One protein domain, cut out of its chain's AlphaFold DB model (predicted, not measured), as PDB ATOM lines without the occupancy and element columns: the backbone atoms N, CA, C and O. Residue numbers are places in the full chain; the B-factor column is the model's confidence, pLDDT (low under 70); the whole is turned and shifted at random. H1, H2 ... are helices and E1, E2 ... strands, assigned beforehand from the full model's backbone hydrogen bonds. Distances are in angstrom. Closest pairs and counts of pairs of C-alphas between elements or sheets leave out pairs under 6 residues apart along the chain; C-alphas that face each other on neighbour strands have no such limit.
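This is residues 13 to 25 and 33 to 89 of the 225 residues of a protein of Lachnospiraceae bacterium OF09-6 (UniProt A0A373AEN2). A small hairpin of two strands, E1 and E2, packs on residues 55 to 67 of one long helix, H2, mainly through E1, and a shorter helix, H1, packs on another side of H2. Ahead of H2 a long stretch without a named element reaches away from the body, and its residues 33 to 38 stick out free. The printed part has 70 residues, with two named helices and two named strands in the order H1, H2, E1, E2; the sheet has the order E1 - E2 and is antiparallel, and the class is mixed, helices and strands. The whole is loose, with a radius of gyration of the C-alphas of 13.9 A, and flat, with spans of 39 by 31 by 15 A.

The sheet is the hairpin of E1, residues 73 to 77, and E2, residues 84 to 88, antiparallel neighbours with 159 degrees between their directions. C-alphas 73 and 88 face each other at 4.2 A, and C-alphas 77 and 84 at 4.7 A. N 74 and O 87 are within hydrogen-bond range at 2.8 A, and so are N 85 and O 76 at 2.9 A. H2, residues 45 to 68, has 9 pairs of C-alphas within 8 A of E1, the closest being those of Glu 63 and Val 75, 6.3 A apart. H2 and E2 have 1 such pair, the C-alphas of Lys 59 and Tyr 84, 6.9 A apart. H1, residues 13 to 23, touches H2, and H2 touches H1 with its residues 58 to 65 alone; the closest C-alphas of the two helices are those of Asp 15 and Val 61, 5.8 A apart. H1 and H2 run the same way at a shallow tilt of 21 degrees. H1 is apart from E1 and from E2. Every O i to N i+4 pair is within hydrogen-bond range in H2, and 6 of 7 are in H1.

E1 measures 13.3 A from its first to its last C-alpha, and E2 measures 12.7 A, ending with C-alpha 88 at (-15.905, -31.285, 20.655). H2 measures 34.7 A, from C-alpha 45 at (-27.720, -15.282, 48.532) to C-alpha 68. H1 measures 15.7 A and begins with C-alpha 13 at (-37.234, -29.255, 30.070).

The two C-alphas farthest apart are those of Thr 24 and Asp 44, 40.0 A. Residues 26 to 32 are not printed, and C-alphas 25 and 33 are 22.1 A apart across this cut, which lies in the link from H1 to H2. Of the links that are printed whole, H2 to E1 is tight and E1 to E2 is short but not tight. Residues 33 to 44 hold no named element, and their C-alphas lie 13 to 22 A from the mean of all C-alphas. The mean pLDDT of the printed part is 86.8, and residues 41 to 42 are under 70.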
ATOM      1  N   LEU A  13     -36.808 -29.731  31.390       85.56
ATOM      2  CA  LEU A  13     -37.234 -29.255  30.070       85.56
ATOM      3  C   LEU A  13     -36.062 -29.167  29.093       85.56
ATOM      4  O   LEU A  13     -36.242 -29.420  27.902       85.56
ATOM      5  N   TYR A  14     -34.861 -28.860  29.587       86.81
ATOM      6  CA  TYR A  14     -33.679 -28.768  28.741       86.81
ATOM      7  C   TYR A  14     -33.304 -30.138  28.156       86.81
ATOM      8  O   TYR A  14     -33.112 -30.254  26.947       86.81
ATOM      9  N   ASP A  15     -33.315 -31.193  28.982       89.38
ATOM     10  CA  ASP A  15     -33.152 -32.585  28.526       89.38
ATOM     11  C   ASP A  15     -34.226 -32.971  27.496       89.38
ATOM     12  O   ASP A  15     -33.919 -33.536  26.442       89.38
ATOM     13  N   LEU A  16     -35.492 -32.627  27.762       88.50
ATOM     14  CA  LEU A  16     -36.586 -32.918  26.839       88.50
ATOM     15  C   LEU A  16     -36.366 -32.258  25.470       88.50
ATOM     16  O   LEU A  16     -36.499 -32.938  24.455       88.50
ATOM     17  N   ILE A  17     -35.993 -30.976  25.432       88.25
ATOM     18  CA  ILE A  17     -35.724 -30.241  24.186       88.25
ATOM     19  C   ILE A  17     -34.605 -30.913  23.383       88.25
ATOM     20  O   ILE A  17     -34.751 -31.104  22.172       88.25
ATOM     21  N   LEU A  18     -33.515 -31.323  24.039       88.19
ATOM     22  CA  LEU A  18     -32.407 -32.009  23.374       88.19
ATOM     23  C   LEU A  18     -32.851 -33.348  22.764       88.19
ATOM     24  O   LEU A  18     -32.536 -33.629  21.610       88.19
ATOM     25  N   ARG A  19     -33.667 -34.134  23.476       87.19
ATOM     26  CA  ARG A  19     -34.235 -35.393  22.954       87.19
ATOM     27  C   ARG A  19     -35.261 -35.181  21.842       87.19
ATOM     28  O   ARG A  19     -35.377 -36.022  20.952       87.19
ATOM     29  N   CYS A  20     -36.019 -34.085  21.877       88.31
ATOM     30  CA  CYS A  20     -36.921 -33.708  20.788       88.31
ATOM     31  C   CYS A  20     -36.130 -33.419  19.508       88.31
ATOM     32  O   CYS A  20     -36.483 -33.936  18.448       88.31
ATOM     33  N   ARG A  21     -35.029 -32.663  19.619       85.25
ATOM     34  CA  ARG A  21     -34.131 -32.336  18.501       85.25
ATOM     35  C   ARG A  21     -33.546 -33.579  17.825       85.25
ATOM     36  O   ARG A  21     -33.358 -33.576  16.619       85.25
ATOM     37  N   GLU A  22     -33.277 -34.658  18.558       83.50
ATOM     38  CA  GLU A  22     -32.780 -35.900  17.939       83.50
ATOM     39  C   GLU A  22     -33.789 -36.556  16.989       83.50
ATOM     40  O   GLU A  22     -33.403 -37.318  16.104       83.50
ATOM     41  N   LYS A  23     -35.085 -36.281  17.167       86.50
ATOM     42  CA  LYS A  23     -36.153 -36.874  16.354       86.50
ATOM     43  C   LYS A  23     -36.583 -36.005  15.184       86.50
ATOM     44  O   LYS A  23     -37.267 -36.509  14.297       86.50
ATOM     45  N   THR A  24     -36.252 -34.718  15.203       86.62
ATOM     46  CA  THR A  24     -36.670 -33.781  14.165       86.62
ATOM     47  C   THR A  24     -35.730 -32.591  14.065       86.62
ATOM     48  O   THR A  24     -35.287 -32.031  15.063       86.62
ATOM     49  N   ASP A  25     -35.512 -32.156  12.830       81.38
ATOM     50  CA  ASP A  25     -34.843 -30.897  12.512       81.38
ATOM     51  C   ASP A  25     -35.833 -29.754  12.242       81.38
ATOM     52  O   ASP A  25     -35.428 -28.620  11.997       81.38
ATOM     53  N   ILE A  33     -46.896 -16.855  24.222       88.75
ATOM     54  CA  ILE A  33     -46.252 -17.192  25.494       88.75
ATOM     55  C   ILE A  33     -46.916 -18.456  26.042       88.75
ATOM     56  O   ILE A  33     -47.951 -18.395  26.698       88.75
ATOM     57  N   LEU A  34     -46.304 -19.607  25.770       88.62
ATOM     58  CA  LEU A  34     -46.802 -20.912  26.224       88.62
ATOM     59  C   LEU A  34     -46.249 -21.330  27.594       88.62
ATOM     60  O   LEU A  34     -46.752 -22.264  28.212       88.62
ATOM     61  N   TYR A  35     -45.193 -20.662  28.061       83.69
ATOM     62  CA  TYR A  35     -44.491 -21.004  29.292       83.69
ATOM     63  C   TYR A  35     -43.830 -19.769  29.903       83.69
ATOM     64  O   TYR A  35     -43.222 -18.966  29.196       83.69
ATOM     65  N   HIS A  36     -43.921 -19.648  31.225       82.00
ATOM     66  CA  HIS A  36     -43.191 -18.665  32.015       82.00
ATOM     67  C   HIS A  36     -42.499 -19.387  33.167       82.00
ATOM     68  O   HIS A  36     -43.125 -20.169  33.877       82.00
ATOM     69  N   GLU A  37     -41.227 -19.074  33.383       75.62
ATOM     70  CA  GLU A  37     -40.482 -19.542  34.543       75.62
ATOM     71  C   GLU A  37     -39.758 -18.377  35.195       75.62
ATOM     72  O   GLU A  37     -39.122 -17.560  34.526       75.62
ATOM     73  N   SER A  38     -39.830 -18.321  36.520       74.69
ATOM     74  CA  SER A  38     -39.037 -17.385  37.299       74.69
ATOM     75  C   SER A  38     -37.554 -17.734  37.159       74.69
ATOM     76  O   SER A  38     -37.101 -18.797  37.594       74.69
ATOM     77  N   CYS A  39     -36.781 -16.830  36.561       70.00
ATOM     78  CA  CYS A  39     -35.329 -16.940  36.549       70.00
ATOM     79  C   CYS A  39     -34.779 -16.390  37.879       70.00
ATOM     80  O   CYS A  39     -35.063 -15.229  38.199       70.00
ATOM     81  N   PRO A  40     -34.027 -17.178  38.670       70.25
ATOM     82  CA  PRO A  40     -33.439 -16.680  39.906       70.25
ATOM     83  C   PRO A  40     -32.490 -15.524  39.586       70.25
ATOM     84  O   PRO A  40     -31.607 -15.649  38.739       70.25
ATOM     85  N   MET A  41     -32.674 -14.388  40.257       66.75
ATOM     86  CA  MET A  41     -31.795 -13.234  40.093       66.75
ATOM     87  C   MET A  41     -30.670 -13.266  41.129       66.75
ATOM     88  O   MET A  41     -30.885 -13.656  42.274       66.75
ATOM     89  N   GLU A  42     -29.497 -12.737  40.780       69.12
ATOM     90  CA  GLU A  42     -28.336 -12.627  41.684       69.12
ATOM     91  C   GLU A  42     -28.510 -11.595  42.825       69.12
ATOM     92  O   GLU A  42     -27.541 -11.196  43.468       69.12
ATOM     93  N   ARG A  43     -29.744 -11.142  43.086       72.88
ATOM     94  CA  ARG A  43     -30.061 -10.051  44.023       72.88
ATOM     95  C   ARG A  43     -29.871 -10.432  45.494       72.88
ATOM     96  O   ARG A  43     -29.679  -9.543  46.317       72.88
ATOM     97  N   ASP A  44     -29.905 -11.721  45.827       80.75
ATOM     98  CA  ASP A  44     -29.653 -12.223  47.179       80.75
ATOM     99  C   ASP A  44     -28.840 -13.539  47.178       80.75
ATOM    100  O   ASP A  44     -28.465 -14.088  46.138       80.75
ATOM    101  N   LEU A  45     -28.478 -14.031  48.368       79.06
ATOM    102  CA  LEU A  45     -27.720 -15.282  48.532       79.06
ATOM    103  C   LEU A  45     -28.488 -16.510  48.028       79.06
ATOM    104  O   LEU A  45     -27.880 -17.415  47.459       79.06
ATOM    105  N   LYS A  46     -29.808 -16.541  48.226       81.75
ATOM    106  CA  LYS A  46     -30.651 -17.688  47.885       81.75
ATOM    107  C   LYS A  46     -30.795 -17.820  46.369       81.75
ATOM    108  O   LYS A  46     -30.582 -18.906  45.839       81.75
ATOM    109  N   GLY A  47     -31.056 -16.715  45.678       81.25
ATOM    110  CA  GLY A  47     -31.111 -16.626  44.224       81.25
ATOM    111  C   GLY A  47     -29.779 -16.989  43.575       81.25
ATOM    112  O   GLY A  47     -29.768 -17.754  42.617       81.25
ATOM    113  N   ARG A  48     -28.643 -16.554  44.145       81.56
ATOM    114  CA  ARG A  48     -27.309 -16.984  43.676       81.56
ATOM    115  C   ARG A  48     -27.092 -18.489  43.825       81.56
ATOM    116  O   ARG A  48     -26.657 -19.134  42.878       81.56
ATOM    117  N   GLN A  49     -27.422 -19.066  44.980       85.38
ATOM    118  CA  GLN A  49     -27.296 -20.513  45.200       85.38
ATOM    119  C   GLN A  49     -28.194 -21.322  44.259       85.38
ATOM    120  O   GLN A  49     -27.770 -22.350  43.733       85.38
ATOM    121  N   GLU A  50     -29.426 -20.867  44.037       85.81
ATOM    122  CA  GLU A  50     -30.362 -21.507  43.116       85.81
ATOM    123  C   GLU A  50     -29.885 -21.415  41.663       85.81
ATOM    124  O   GLU A  50     -29.932 -22.408  40.938       85.81
ATOM    125  N   LEU A  51     -29.356 -20.258  41.256       86.06
ATOM    126  CA  LEU A  51     -28.784 -20.057  39.931       86.06
ATOM    127  C   LEU A  51     -27.580 -20.974  39.685       86.06
ATOM    128  O   LEU A  51     -27.533 -21.626  38.645       86.06
ATOM    129  N   CYS A  52     -26.657 -21.093  40.647       87.25
ATOM    130  CA  CYS A  52     -25.534 -22.032  40.559       87.25
ATOM    131  C   CYS A  52     -26.016 -23.480  40.395       87.25
ATOM    132  O   CYS A  52     -25.551 -24.176  39.498       87.25
ATOM    133  N   ARG A  53     -27.006 -23.915  41.191       88.19
ATOM    134  CA  ARG A  53     -27.595 -25.261  41.060       88.19
ATOM    135  C   ARG A  53     -28.209 -25.483  39.679       88.19
ATOM    136  O   ARG A  53     -27.919 -26.492  39.047       88.19
ATOM    137  N   LYS A  54     -29.006 -24.529  39.181       89.44
ATOM    138  CA  LYS A  54     -29.583 -24.578  37.826       89.44
ATOM    139  C   LYS A  54     -28.507 -24.655  36.744       89.44
ATOM    140  O   LYS A  54     -28.702 -25.333  35.736       89.44
ATOM    141  N   TRP A  55     -27.389 -23.966  36.947       90.25
ATOM    142  CA  TRP A  55     -26.262 -23.967  36.025       90.25
ATOM    143  C   TRP A  55     -25.537 -25.321  36.016       90.25
ATOM    144  O   TRP A  55     -25.289 -25.881  34.951       90.25
ATOM    145  N   ASP A  56     -25.283 -25.908  37.184       91.56
ATOM    146  CA  ASP A  56     -24.688 -27.244  37.300       91.56
ATOM    147  C   ASP A  56     -25.603 -28.335  36.731       91.56
ATOM    148  O   ASP A  56     -25.149 -29.235  36.020       91.56
ATOM    149  N   ASP A  57     -26.909 -28.236  36.983       91.50
ATOM    150  CA  ASP A  57     -27.918 -29.149  36.446       91.50
ATOM    151  C   ASP A  57     -27.917 -29.147  34.914       91.50
ATOM    152  O   ASP A  57     -27.878 -30.211  34.295       91.50
ATOM    153  N   GLY A  58     -27.894 -27.971  34.284       91.56
ATOM    154  CA  GLY A  58     -27.889 -27.884  32.826       91.56
ATOM    155  C   GLY A  58     -26.571 -28.347  32.199       91.56
ATOM    156  O   GLY A  58     -26.590 -28.939  31.118       91.56
ATOM    157  N   LYS A  59     -25.436 -28.187  32.896       93.94
ATOM    158  CA  LYS A  59     -24.169 -28.809  32.484       93.94
ATOM    159  C   LYS A  59     -24.293 -30.336  32.487       93.94
ATOM    160  O   LYS A  59     -23.950 -30.966  31.490       93.94
ATOM    161  N   ARG A  60     -24.841 -30.928  33.558       92.94
ATOM    162  CA  ARG A  60     -25.057 -32.386  33.657       92.94
ATOM    163  C   ARG A  60     -26.004 -32.914  32.581       92.94
ATOM    164  O   ARG A  60     -25.766 -33.996  32.048       92.94
ATOM    165  N   VAL A  61     -27.047 -32.155  32.237       93.06
ATOM    166  CA  VAL A  61     -27.946 -32.474  31.112       93.06
ATOM    167  C   VAL A  61     -27.157 -32.589  29.809       93.06
ATOM    168  O   VAL A  61     -27.268 -33.599  29.117       93.06
ATOM    169  N   LEU A  62     -26.323 -31.595  29.487       93.19
ATOM    170  CA  LEU A  62     -25.503 -31.611  28.274       93.19
ATOM    171  C   LEU A  62     -24.490 -32.761  28.268       93.19
ATOM    172  O   LEU A  62     -24.357 -33.447  27.257       93.19
ATOM    173  N   GLU A  63     -23.797 -32.998  29.382       93.75
ATOM    174  CA  GLU A  63     -22.853 -34.116  29.511       93.75
ATOM    175  C   GLU A  63     -23.551 -35.461  29.297       93.75
ATOM    176  O   GLU A  63     -23.072 -36.294  28.526       93.75
ATOM    177  N   SER A  64     -24.719 -35.651  29.915       91.25
ATOM    178  CA  SER A  64     -25.527 -36.855  29.732       91.25
ATOM    179  C   SER A  64     -26.010 -37.011  28.292       91.25
ATOM    180  O   SER A  64     -26.009 -38.130  27.784       91.25
ATOM    181  N   TYR A  65     -26.421 -35.919  27.645       91.31
ATOM    182  CA  TYR A  65     -26.862 -35.921  26.253       91.31
ATOM    183  C   TYR A  65     -25.728 -36.340  25.310       91.31
ATOM    184  O   TYR A  65     -25.895 -37.261  24.508       91.31
ATOM    185  N   TYR A  66     -24.548 -35.723  25.434       91.81
ATOM    186  CA  TYR A  66     -23.397 -36.074  24.601       91.81
ATOM    187  C   TYR A  66     -22.920 -37.506  24.856       91.81
ATOM    188  O   TYR A  66     -22.617 -38.218  23.897       91.81
ATOM    189  N   ALA A  67     -22.940 -37.967  26.111       91.25
ATOM    190  CA  ALA A  67     -22.637 -39.353  26.449       91.25
ATOM    191  C   ALA A  67     -23.624 -40.335  25.793       91.25
ATOM    192  O   ALA A  67     -23.190 -41.310  25.180       91.25
ATOM    193  N   SER A  68     -24.937 -40.067  25.852       88.69
ATOM    194  CA  SER A  68     -25.946 -40.933  25.222       88.69
ATOM    195  C   SER A  68     -25.872 -40.932  23.697       88.69
ATOM    196  O   SER A  68     -26.101 -41.965  23.075       88.69
ATOM    197  N   ALA A  69     -25.503 -39.799  23.100       87.00
ATOM    198  CA  ALA A  69     -25.292 -39.670  21.662       87.00
ATOM    199  C   ALA A  69     -23.926 -40.218  21.199       87.00
ATOM    200  O   ALA A  69     -23.623 -40.166  20.007       87.00
ATOM    201  N   GLN A  70     -23.091 -40.716  22.123       89.56
ATOM    202  CA  GLN A  70     -21.720 -41.178  21.865       89.56
ATOM    203  C   GLN A  70     -20.846 -40.109  21.185       89.56
ATOM    204  O   GLN A  70     -19.978 -40.406  20.361       89.56
ATOM    205  N   ILE A  71     -21.079 -38.842  21.526       89.31
ATOM    206  CA  ILE A  71     -20.320 -37.696  21.031       89.31
ATOM    207  C   ILE A  71     -19.259 -37.347  22.071       89.31
ATOM    208  O   ILE A  71     -19.572 -36.997  23.206       89.31
ATOM    209  N   GLN A  72     -17.990 -37.399  21.672       91.69
ATOM    210  CA  GLN A  72     -16.882 -36.951  22.513       91.69
ATOM    211  C   GLN A  72     -16.865 -35.421  22.571       91.69
ATOM    212  O   GLN A  72     -16.432 -34.753  21.629       91.69
ATOM    213  N   ALA A  73     -17.371 -34.870  23.672       93.06
ATOM    214  CA  ALA A  73     -17.398 -33.440  23.934       93.06
ATOM    215  C   ALA A  73     -17.131 -33.153  25.414       93.06
ATOM    216  O   ALA A  73     -17.605 -33.870  26.295       93.06
ATOM    217  N   GLN A  74     -16.396 -32.079  25.680       93.62
ATOM    218  CA  GLN A  74     -16.221 -31.519  27.010       93.62
ATOM    219  C   GLN A  74     -17.180 -30.342  27.178       93.62
ATOM    220  O   GLN A  74     -17.200 -29.433  26.348       93.62
ATOM    221  N   VAL A  75     -17.966 -30.356  28.253       94.50
ATOM    222  CA  VAL A  75     -18.884 -29.265  28.591       94.50
ATOM    223  C   VAL A  75     -18.313 -28.496  29.773       94.50
ATOM    224  O   VAL A  75     -17.988 -29.082  30.804       94.50
ATOM    225  N   THR A  76     -18.207 -27.180  29.644       93.69
ATOM    226  CA  THR A  76     -17.779 -26.275  30.716       93.69
ATOM    227  C   THR A  76     -18.778 -25.136  30.887       93.69
ATOM    228  O   THR A  76     -19.612 -24.862  30.019       93.69
ATOM    229  N   TRP A  77     -18.719 -24.472  32.038       93.06
ATOM    230  CA  TRP A  77     -19.459 -23.237  32.275       93.06
ATOM    231  C   TRP A  77     -18.875 -22.112  31.414       93.06
ATOM    232  O   TRP A  77     -17.657 -21.996  31.287       93.06
ATOM    233  N   ALA A  78     -19.745 -21.297  30.820       90.06
ATOM    234  CA  ALA A  78     -19.333 -20.097  30.097       90.06
ATOM    235  C   ALA A  78     -19.277 -18.871  31.033       90.06
ATOM    236  O   ALA A  78     -19.458 -18.969  32.241       90.06
ATOM    237  N   ASN A  79     -19.064 -17.684  30.471       84.75
ATOM    238  CA  ASN A  79     -18.838 -16.454  31.244       84.75
ATOM    239  C   ASN A  79     -20.117 -15.877  31.887       84.75
ATOM    240  O   ASN A  79     -20.047 -14.873  32.589       84.75
ATOM    241  N   TYR A  80     -21.283 -16.469  31.611       82.50
ATOM    242  CA  TYR A  80     -22.580 -16.027  32.121       82.50
ATOM    243  C   TYR A  80     -23.407 -17.224  32.599       82.50
ATOM    244  O   TYR A  80     -23.376 -18.268  31.933       82.50
ATOM    245  N   PRO A  81     -24.194 -17.064  33.679       83.44
ATOM    246  CA  PRO A  81     -25.063 -18.116  34.187       83.44
ATOM    247  C   PRO A  81     -25.968 -18.719  33.115       83.44
ATOM    248  O   PRO A  81     -26.441 -18.023  32.214       83.44
ATOM    249  N   LEU A  82     -26.218 -20.027  33.228       85.44
ATOM    250  CA  LEU A  82     -27.054 -20.811  32.308       85.44
ATOM    251  C   LEU A  82     -26.536 -20.865  30.859       85.44
ATOM    252  O   LEU A  82     -27.255 -21.306  29.963       85.44
ATOM    253  N   ARG A  83     -25.283 -20.462  30.621       89.69
ATOM    254  CA  ARG A  83     -24.580 -20.669  29.351       89.69
ATOM    255  C   ARG A  83     -23.445 -21.665  29.525       89.69
ATOM    256  O   ARG A  83     -22.801 -21.732  30.574       89.69
ATOM    257  N   TYR A  84     -23.187 -22.412  28.465       92.25
ATOM    258  CA  TYR A  84     -22.215 -23.495  28.458       92.25
ATOM    259  C   TYR A  84     -21.314 -23.351  27.247       92.25
ATOM    260  O   TYR A  84     -21.762 -22.929  26.180       92.25
ATOM    261  N   GLN A  85     -20.056 -23.726  27.414       91.25
ATOM    262  CA  GLN A  85     -19.139 -23.930  26.311       91.25
ATOM    263  C   GLN A  85     -19.031 -25.432  26.066       91.25
ATOM    264  O   GLN A  85     -18.897 -26.222  27.000       91.25
ATOM    265  N   VAL A  86     -19.134 -25.823  24.800       92.25
ATOM    266  CA  VAL A  86     -18.982 -27.212  24.375       92.25
ATOM    267  C   VAL A  86     -17.772 -27.278  23.465       92.25
ATOM    268  O   VAL A  86     -17.745 -26.618  22.429       92.25
ATOM    269  N   LYS A  87     -16.786 -28.080  23.857       91.06
ATOM    270  CA  LYS A  87     -15.591 -28.357  23.068       91.06
ATOM    271  C   LYS A  87     -15.657 -29.789  22.567       91.06
ATOM    272  O   LYS A  87     -15.522 -30.731  23.347       91.06
ATOM    273  N   TRP A  88     -15.905 -29.962  21.274       93.50
ATOM    274  CA  TRP A  88     -15.905 -31.285  20.655       93.50
ATOM    275  C   TRP A  88     -14.477 -31.783  20.447       93.50
ATOM    276  O   TRP A  88     -13.557 -31.009  20.183       93.50
ATOM    277  N   GLN A  89     -14.283 -33.093  20.538       92.69
ATOM    278  CA  GLN A  89     -13.002 -33.683  20.185       92.69
ATOM    279  C   GLN A  89     -12.796 -33.614  18.667       92.69
ATOM    280  O   GLN A  89     -13.624 -34.103  17.895       92.69
TER     281      GLN A  89